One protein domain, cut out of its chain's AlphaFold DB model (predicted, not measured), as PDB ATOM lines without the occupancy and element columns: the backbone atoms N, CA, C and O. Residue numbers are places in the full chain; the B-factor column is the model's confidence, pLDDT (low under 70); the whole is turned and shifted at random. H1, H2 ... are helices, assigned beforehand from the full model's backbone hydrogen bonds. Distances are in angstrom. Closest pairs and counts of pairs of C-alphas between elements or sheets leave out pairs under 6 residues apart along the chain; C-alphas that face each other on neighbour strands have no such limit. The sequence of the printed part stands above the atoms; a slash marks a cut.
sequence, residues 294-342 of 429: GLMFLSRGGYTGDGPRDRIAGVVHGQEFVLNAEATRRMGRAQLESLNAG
ATOM      1  N   GLY A 294     162.504 190.029 133.267       41.88
ATOM      2  CA  GLY A 294     163.223 189.299 134.328       41.88
ATOM      3  C   GLY A 294     164.750 189.388 134.192       41.88
ATOM      4  O   GLY A 294     165.476 189.473 135.177       41.88
ATOM      5  N   LEU A 295     165.237 189.464 132.956       42.28
ATOM      6  CA  LEU A 295     166.518 190.032 132.555       42.28
ATOM      7  C   LEU A 295     166.221 191.437 132.032       42.28
ATOM      8  O   LEU A 295     166.347 191.699 130.839       42.28
ATOM      9  N   MET A 296     165.772 192.329 132.919       53.22
ATOM     10  CA  MET A 296     165.715 193.756 132.606       53.22
ATOM     11  C   MET A 296     167.102 194.171 132.124       53.22
ATOM     12  O   MET A 296     168.037 194.206 132.919       53.22
ATOM     13  N   PHE A 297     167.254 194.419 130.825       52.34
ATOM     14  CA  PHE A 297     168.451 195.033 130.271       52.34
ATOM     15  C   PHE A 297     168.362 196.515 130.620       52.34
ATOM     16  O   PHE A 297     167.654 197.275 129.960       52.34
ATOM     17  N   LEU A 298     169.022 196.927 131.705       64.38
ATOM     18  CA  LEU A 298     168.890 198.277 132.258       64.38
ATOM     19  C   LEU A 298     169.650 199.329 131.429       64.38
ATOM     20  O   LEU A 298     170.329 200.154 132.007       64.38
ATOM     21  N   SER A 299     169.521 199.368 130.094       60.16
ATOM     22  CA  SER A 299     170.278 200.293 129.210       60.16
ATOM     23  C   SER A 299     170.066 201.777 129.508       60.16
ATOM     24  O   SER A 299     170.787 202.627 128.998       60.16
ATOM     25  N   ARG A 300     169.003 202.097 130.249       63.78
ATOM     26  CA  ARG A 300     168.638 203.452 130.672       63.78
ATOM     27  C   ARG A 300     168.705 203.606 132.198       63.78
ATOM     28  O   ARG A 300     168.153 204.563 132.733       63.78
ATOM     29  N   GLY A 301     169.332 202.657 132.898       71.06
ATOM     30  CA  GLY A 301     169.232 202.496 134.346       71.06
ATOM     31  C   GLY A 301     167.822 202.098 134.804       71.06
ATOM     32  O   GLY A 301     166.905 201.920 134.002       71.06
ATOM     33  N   GLY A 302     167.638 201.934 136.117       74.12
ATOM     34  CA  GLY A 302     166.323 201.641 136.695       74.12
ATOM     35  C   GLY A 302     166.359 200.754 137.934       74.12
ATOM     36  O   GLY A 302     167.419 200.445 138.478       74.12
ATOM     37  N   TYR A 303     165.170 200.366 138.389       79.38
ATOM     38  CA  TYR A 303     164.981 199.517 139.557       79.38
ATOM     39  C   TYR A 303     164.527 198.114 139.145       79.38
ATOM     40  O   TYR A 303     163.562 197.957 138.404       79.38
ATOM     41  N   THR A 304     165.213 197.094 139.658       70.56
ATOM     42  CA  THR A 304     165.010 195.679 139.302       70.56
ATOM     43  C   THR A 304     163.914 194.976 140.116       70.56
ATOM     44  O   THR A 304     163.709 193.777 139.960       70.56
ATOM     45  N   GLY A 305     163.201 195.699 140.990       70.50
ATOM     46  CA  GLY A 305     162.114 195.162 141.817       70.50
ATOM     47  C   GLY A 305     162.535 194.708 143.223       70.50
ATOM     48  O   GLY A 305     163.713 194.686 143.578       70.50
ATOM     49  N   ASP A 306     161.546 194.352 144.050       74.31
ATOM     50  CA  ASP A 306     161.707 193.965 145.468       74.31
ATOM     51  C   ASP A 306     162.044 192.466 145.659       74.31
ATOM     52  O   ASP A 306     161.763 191.867 146.699       74.31
ATOM     53  N   GLY A 307     162.642 191.837 144.644       70.06
ATOM     54  CA  GLY A 307     163.031 190.428 144.685       70.06
ATOM     55  C   GLY A 307     164.102 190.117 145.747       70.06
ATOM     56  O   GLY A 307     164.810 191.010 146.224       70.06
ATOM     57  N   PRO A 308     164.248 188.839 146.141       70.69
ATOM     58  CA  PRO A 308     165.268 188.430 147.101       70.69
ATOM     59  C   PRO A 308     166.683 188.575 146.505       70.69
ATOM     60  O   PRO A 308     166.890 188.424 145.302       70.69
ATOM     61  N   ARG A 309     167.669 188.905 147.353       71.31
ATOM     62  CA  ARG A 309     169.033 189.316 146.941       71.31
ATOM     63  C   ARG A 309     169.854 188.217 146.260       71.31
ATOM     64  O   ARG A 309     170.838 188.520 145.600       71.31
ATOM     65  N   ASP A 310     169.499 186.962 146.501       69.00
ATOM     66  CA  ASP A 310     170.158 185.755 145.997       69.00
ATOM     67  C   ASP A 310     169.673 185.354 144.598       69.00
ATOM     68  O   ASP A 310     170.149 184.372 144.032       69.00
ATOM     69  N   ARG A 311     168.738 186.119 144.027       57.84
ATOM     70  CA  ARG A 311     168.208 185.885 142.689       57.84
ATOM     71  C   ARG A 311     168.652 186.966 141.728       57.84
ATOM     72  O   ARG A 311     168.725 188.146 142.062       57.84
ATOM     73  N   ILE A 312     168.920 186.535 140.504       62.03
ATOM     74  CA  ILE A 312     169.238 187.430 139.398       62.03
ATOM     75  C   ILE A 312     167.975 188.232 139.069       62.03
ATOM     76  O   ILE A 312     166.918 187.648 138.844       62.03
ATOM     77  N   ALA A 313     168.098 189.560 139.077       63.94
ATOM     78  CA  ALA A 313     166.981 190.490 138.888       63.94
ATOM     79  C   ALA A 313     167.110 191.369 137.624       63.94
ATOM     80  O   ALA A 313     166.204 192.138 137.314       63.94
ATOM     81  N   GLY A 314     168.237 191.302 136.906       67.31
ATOM     82  CA  GLY A 314     168.475 192.087 135.691       67.31
ATOM     83  C   GLY A 314     169.937 192.079 135.241       67.31
ATOM     84  O   GLY A 314     170.822 191.689 136.005       67.31
ATOM     85  N   VAL A 315     170.183 192.516 134.003       69.31
ATOM     86  CA  VAL A 315     171.522 192.654 133.405       69.31
ATOM     87  C   VAL A 315     171.773 194.127 133.096       69.31
ATOM     88  O   VAL A 315     170.969 194.787 132.442       69.31
ATOM     89  N   VAL A 316     172.896 194.648 133.581       74.50
ATOM     90  CA  VAL A 316     173.310 196.046 133.388       74.50
ATOM     91  C   VAL A 316     174.248 196.184 132.190       74.50
ATOM     92  O   VAL A 316     174.876 195.210 131.768       74.50
ATOM     93  N   HIS A 317     174.340 197.388 131.633       75.44
ATOM     94  CA  HIS A 317     175.250 197.702 130.531       75.44
ATOM     95  C   HIS A 317     176.627 198.105 131.062       75.44
ATOM     96  O   HIS A 317     176.831 198.347 132.253       75.44
ATOM     97  N   GLY A 318     177.609 198.176 130.162       72.00
ATOM     98  CA  GLY A 318     178.924 198.708 130.506       72.00
ATOM     99  C   GLY A 318     178.825 200.147 131.022       72.00
ATOM    100  O   GLY A 318     178.002 200.918 130.542       72.00
ATOM    101  N   GLN A 319     179.706 200.508 131.959       73.31
ATOM    102  CA  GLN A 319     179.759 201.817 132.640       73.31
ATOM    103  C   GLN A 319     178.662 202.058 133.697       73.31
ATOM    104  O   GLN A 319     178.658 203.109 134.336       73.31
ATOM    105  N   GLU A 320     177.795 201.080 133.960       76.81
ATOM    106  CA  GLU A 320     176.807 201.137 135.041       76.81
ATOM    107  C   GLU A 320     177.358 200.504 136.333       76.81
ATOM    108  O   GLU A 320     178.038 199.476 136.300       76.81
ATOM    109  N   PHE A 321     177.072 201.109 137.494       82.25
ATOM    110  CA  PHE A 321     177.508 200.607 138.804       82.25
ATOM    111  C   PHE A 321     176.327 200.081 139.624       82.25
ATOM    112  O   PHE A 321     175.324 200.771 139.805       82.25
ATOM    113  N   VAL A 322     176.467 198.871 140.172       83.56
ATOM    114  CA  VAL A 322     175.412 198.213 140.953       83.56
ATOM    115  C   VAL A 322     175.550 198.542 142.437       83.56
ATOM    116  O   VAL A 322     176.547 198.216 143.082       83.56
ATOM    117  N   LEU A 323     174.502 199.138 143.005       84.50
ATOM    118  CA  LEU A 323     174.371 199.337 144.446       84.50
ATOM    119  C   LEU A 323     173.771 198.095 145.110       84.50
ATOM    120  O   LEU A 323     172.815 197.502 144.612       84.50
ATOM    121  N   ASN A 324     174.292 197.722 146.281       87.50
ATOM    122  CA  ASN A 324     173.660 196.678 147.084       87.50
ATOM    123  C   ASN A 324     172.307 197.166 147.641       87.50
ATOM    124  O   ASN A 324     172.105 198.356 147.884       87.50
ATOM    125  N   ALA A 325     171.390 196.237 147.913       81.81
ATOM    126  CA  ALA A 325     170.032 196.582 148.342       81.81
ATOM    127  C   ALA A 325     169.963 197.375 149.664       81.81
ATOM    128  O   ALA A 325     168.975 198.058 149.923       81.81
ATOM    129  N   GLU A 326     170.984 197.306 150.521       84.75
ATOM    130  CA  GLU A 326     171.028 198.106 151.746       84.75
ATOM    131  C   GLU A 326     171.410 199.565 151.466       84.75
ATOM    132  O   GLU A 326     170.797 200.473 152.020       84.75
ATOM    133  N   ALA A 327     172.373 199.793 150.572       82.69
ATOM    134  CA  ALA A 327     172.759 201.113 150.089       82.69
ATOM    135  C   ALA A 327     171.606 201.773 149.323       82.69
ATOM    136  O   ALA A 327     171.270 202.923 149.602       82.69
ATOM    137  N   THR A 328     170.922 201.020 148.455       84.06
ATOM    138  CA  THR A 328     169.717 201.476 147.743       84.06
ATOM    139  C   THR A 328     168.612 201.889 148.714       84.06
ATOM    140  O   THR A 328     167.987 202.933 148.540       84.06
ATOM    141  N   ARG A 329     168.398 201.120 149.792       83.31
ATOM    142  CA  ARG A 329     167.440 201.477 150.852       83.31
ATOM    143  C   ARG A 329     167.859 202.705 151.660       83.31
ATOM    144  O   ARG A 329     166.990 203.485 152.030       83.31
ATOM    145  N   ARG A 330     169.155 202.865 151.952       83.56
ATOM    146  CA  ARG A 330     169.696 204.011 152.705       83.56
ATOM    147  C   ARG A 330     169.610 205.320 151.917       83.56
ATOM    148  O   ARG A 330     169.272 206.340 152.503       83.56
ATOM    149  N   MET A 331     169.900 205.290 150.615       81.56
ATOM    150  CA  MET A 331     169.778 206.463 149.737       81.56
ATOM    151  C   MET A 331     168.323 206.757 149.350       81.56
ATOM    152  O   MET A 331     167.948 207.916 149.203       81.56
ATOM    153  N   GLY A 332     167.497 205.714 149.230       84.62
ATOM    154  CA  GLY A 332     166.090 205.812 148.856       84.62
ATOM    155  C   GLY A 332     165.875 205.751 147.341       84.62
ATOM    156  O   GLY A 332     166.596 206.376 146.563       84.62
ATOM    157  N   ARG A 333     164.842 205.008 146.916       83.19
ATOM    158  CA  ARG A 333     164.516 204.791 145.492       83.19
ATOM    159  C   ARG A 333     164.256 206.097 144.742       83.19
ATOM    160  O   ARG A 333     164.875 206.331 143.714       83.19
ATOM    161  N   ALA A 334     163.451 206.987 145.321       81.50
ATOM    162  CA  ALA A 334     163.104 208.272 144.712       81.50
ATOM    163  C   ALA A 334     164.332 209.152 144.409       81.50
ATOM    164  O   ALA A 334     164.377 209.832 143.387       81.50
ATOM    165  N   GLN A 335     165.358 209.118 145.268       81.81
ATOM    166  CA  GLN A 335     166.588 209.869 145.031       81.81
ATOM    167  C   GLN A 335     167.381 209.270 143.866       81.81
ATOM    168  O   GLN A 335     167.826 210.013 142.999       81.81
ATOM    169  N   LEU A 336     167.535 207.946 143.812       86.25
ATOM    170  CA  LEU A 336     168.252 207.265 142.728       86.25
ATOM    171  C   LEU A 336     167.527 207.396 141.380       86.25
ATOM    172  O   LEU A 336     168.171 207.608 140.359       86.25
ATOM    173  N   GLU A 337     166.196 207.352 141.380       83.12
ATOM    174  CA  GLU A 337     165.377 207.630 140.196       83.12
ATOM    175  C   GLU A 337     165.559 209.072 139.717       83.12
ATOM    176  O   GLU A 337     165.741 209.299 138.522       83.12
ATOM    177  N   SER A 338     165.610 210.041 140.640       81.12
ATOM    178  CA  SER A 338     165.905 211.430 140.278       81.12
ATOM    179  C   SER A 338     167.293 211.580 139.648       81.12
ATOM    180  O   SER A 338     167.434 212.331 138.691       81.12
ATOM    181  N   LEU A 339     168.298 210.827 140.115       84.44
ATOM    182  CA  LEU A 339     169.649 210.840 139.542       84.44
ATOM    183  C   LEU A 339     169.695 210.204 138.156       84.44
ATOM    184  O   LEU A 339     170.306 210.767 137.252       84.44
ATOM    185  N   ASN A 340     169.003 209.080 137.967       84.06
ATOM    186  CA  ASN A 340     168.868 208.446 136.654       84.06
ATOM    187  C   ASN A 340     168.137 209.359 135.655       84.06
ATOM    188  O   ASN A 340     168.439 209.330 134.467       84.06
ATOM    189  N   ALA A 341     167.224 210.213 136.130       81.06
ATOM    190  CA  ALA A 341     166.555 211.233 135.320       81.06
ATOM    191  C   ALA A 341     167.407 212.501 135.069       81.06
ATOM    192  O   ALA A 341     166.910 213.458 134.477       81.06
ATOM    193  N   GLY A 342     168.671 212.537 135.513       81.81
ATOM    194  CA  GLY A 342     169.562 213.697 135.366       81.81
ATOM    195  C   GLY A 342     169.355 214.795 136.418       81.81
ATOM    196  O   GLY A 342     169.814 215.923 136.246       81.81
TER     197      GLY A 342
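This is residues 294 to 342 of the 429 residues of the protein "Phage tail length tape-measure protein 1" of plant metagenome (UniProt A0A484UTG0). There is little regular structure here: a long stretch with no named element, residues 294 to 324, folds back and forth, and two short helices, H1 then H2, follow it as an L-shaped corner. The printed part has 49 residues, with 15 in the two named helices and no named strand; the class is all helix. The whole is compact, with a radius of gyration of the C-alphas of 10.6 A and spans of 26 by 22 by 15 A.

The printed part begins at C-alpha 294, (163.223, 189.299, 134.328). H1, residues 325 to 331, begins at C-alpha 325, (170.032, 196.582, 148.342), and is 10.0 A long. H2, residues 333 to 340, is 10.5 A long and ends at C-alpha 340, (168.868, 208.446, 136.654).

H1 and H2, joined by a tight link of one residue, are about perpendicular at 82 degrees. They are close but not clearly touching; their closest C-alphas, those of Thr 328 and Leu 336, are 7.8 A apart. In H1 and H2 every O i to N i+4 pair is within hydrogen-bond range.

The C-alphas farthest apart, those of Asp 310 and Gly 342, are 29.9 A apart. The printed part has no cut. Its mean pLDDT is 74.0; residues 294 to 300 and 310 to 315 are under 70.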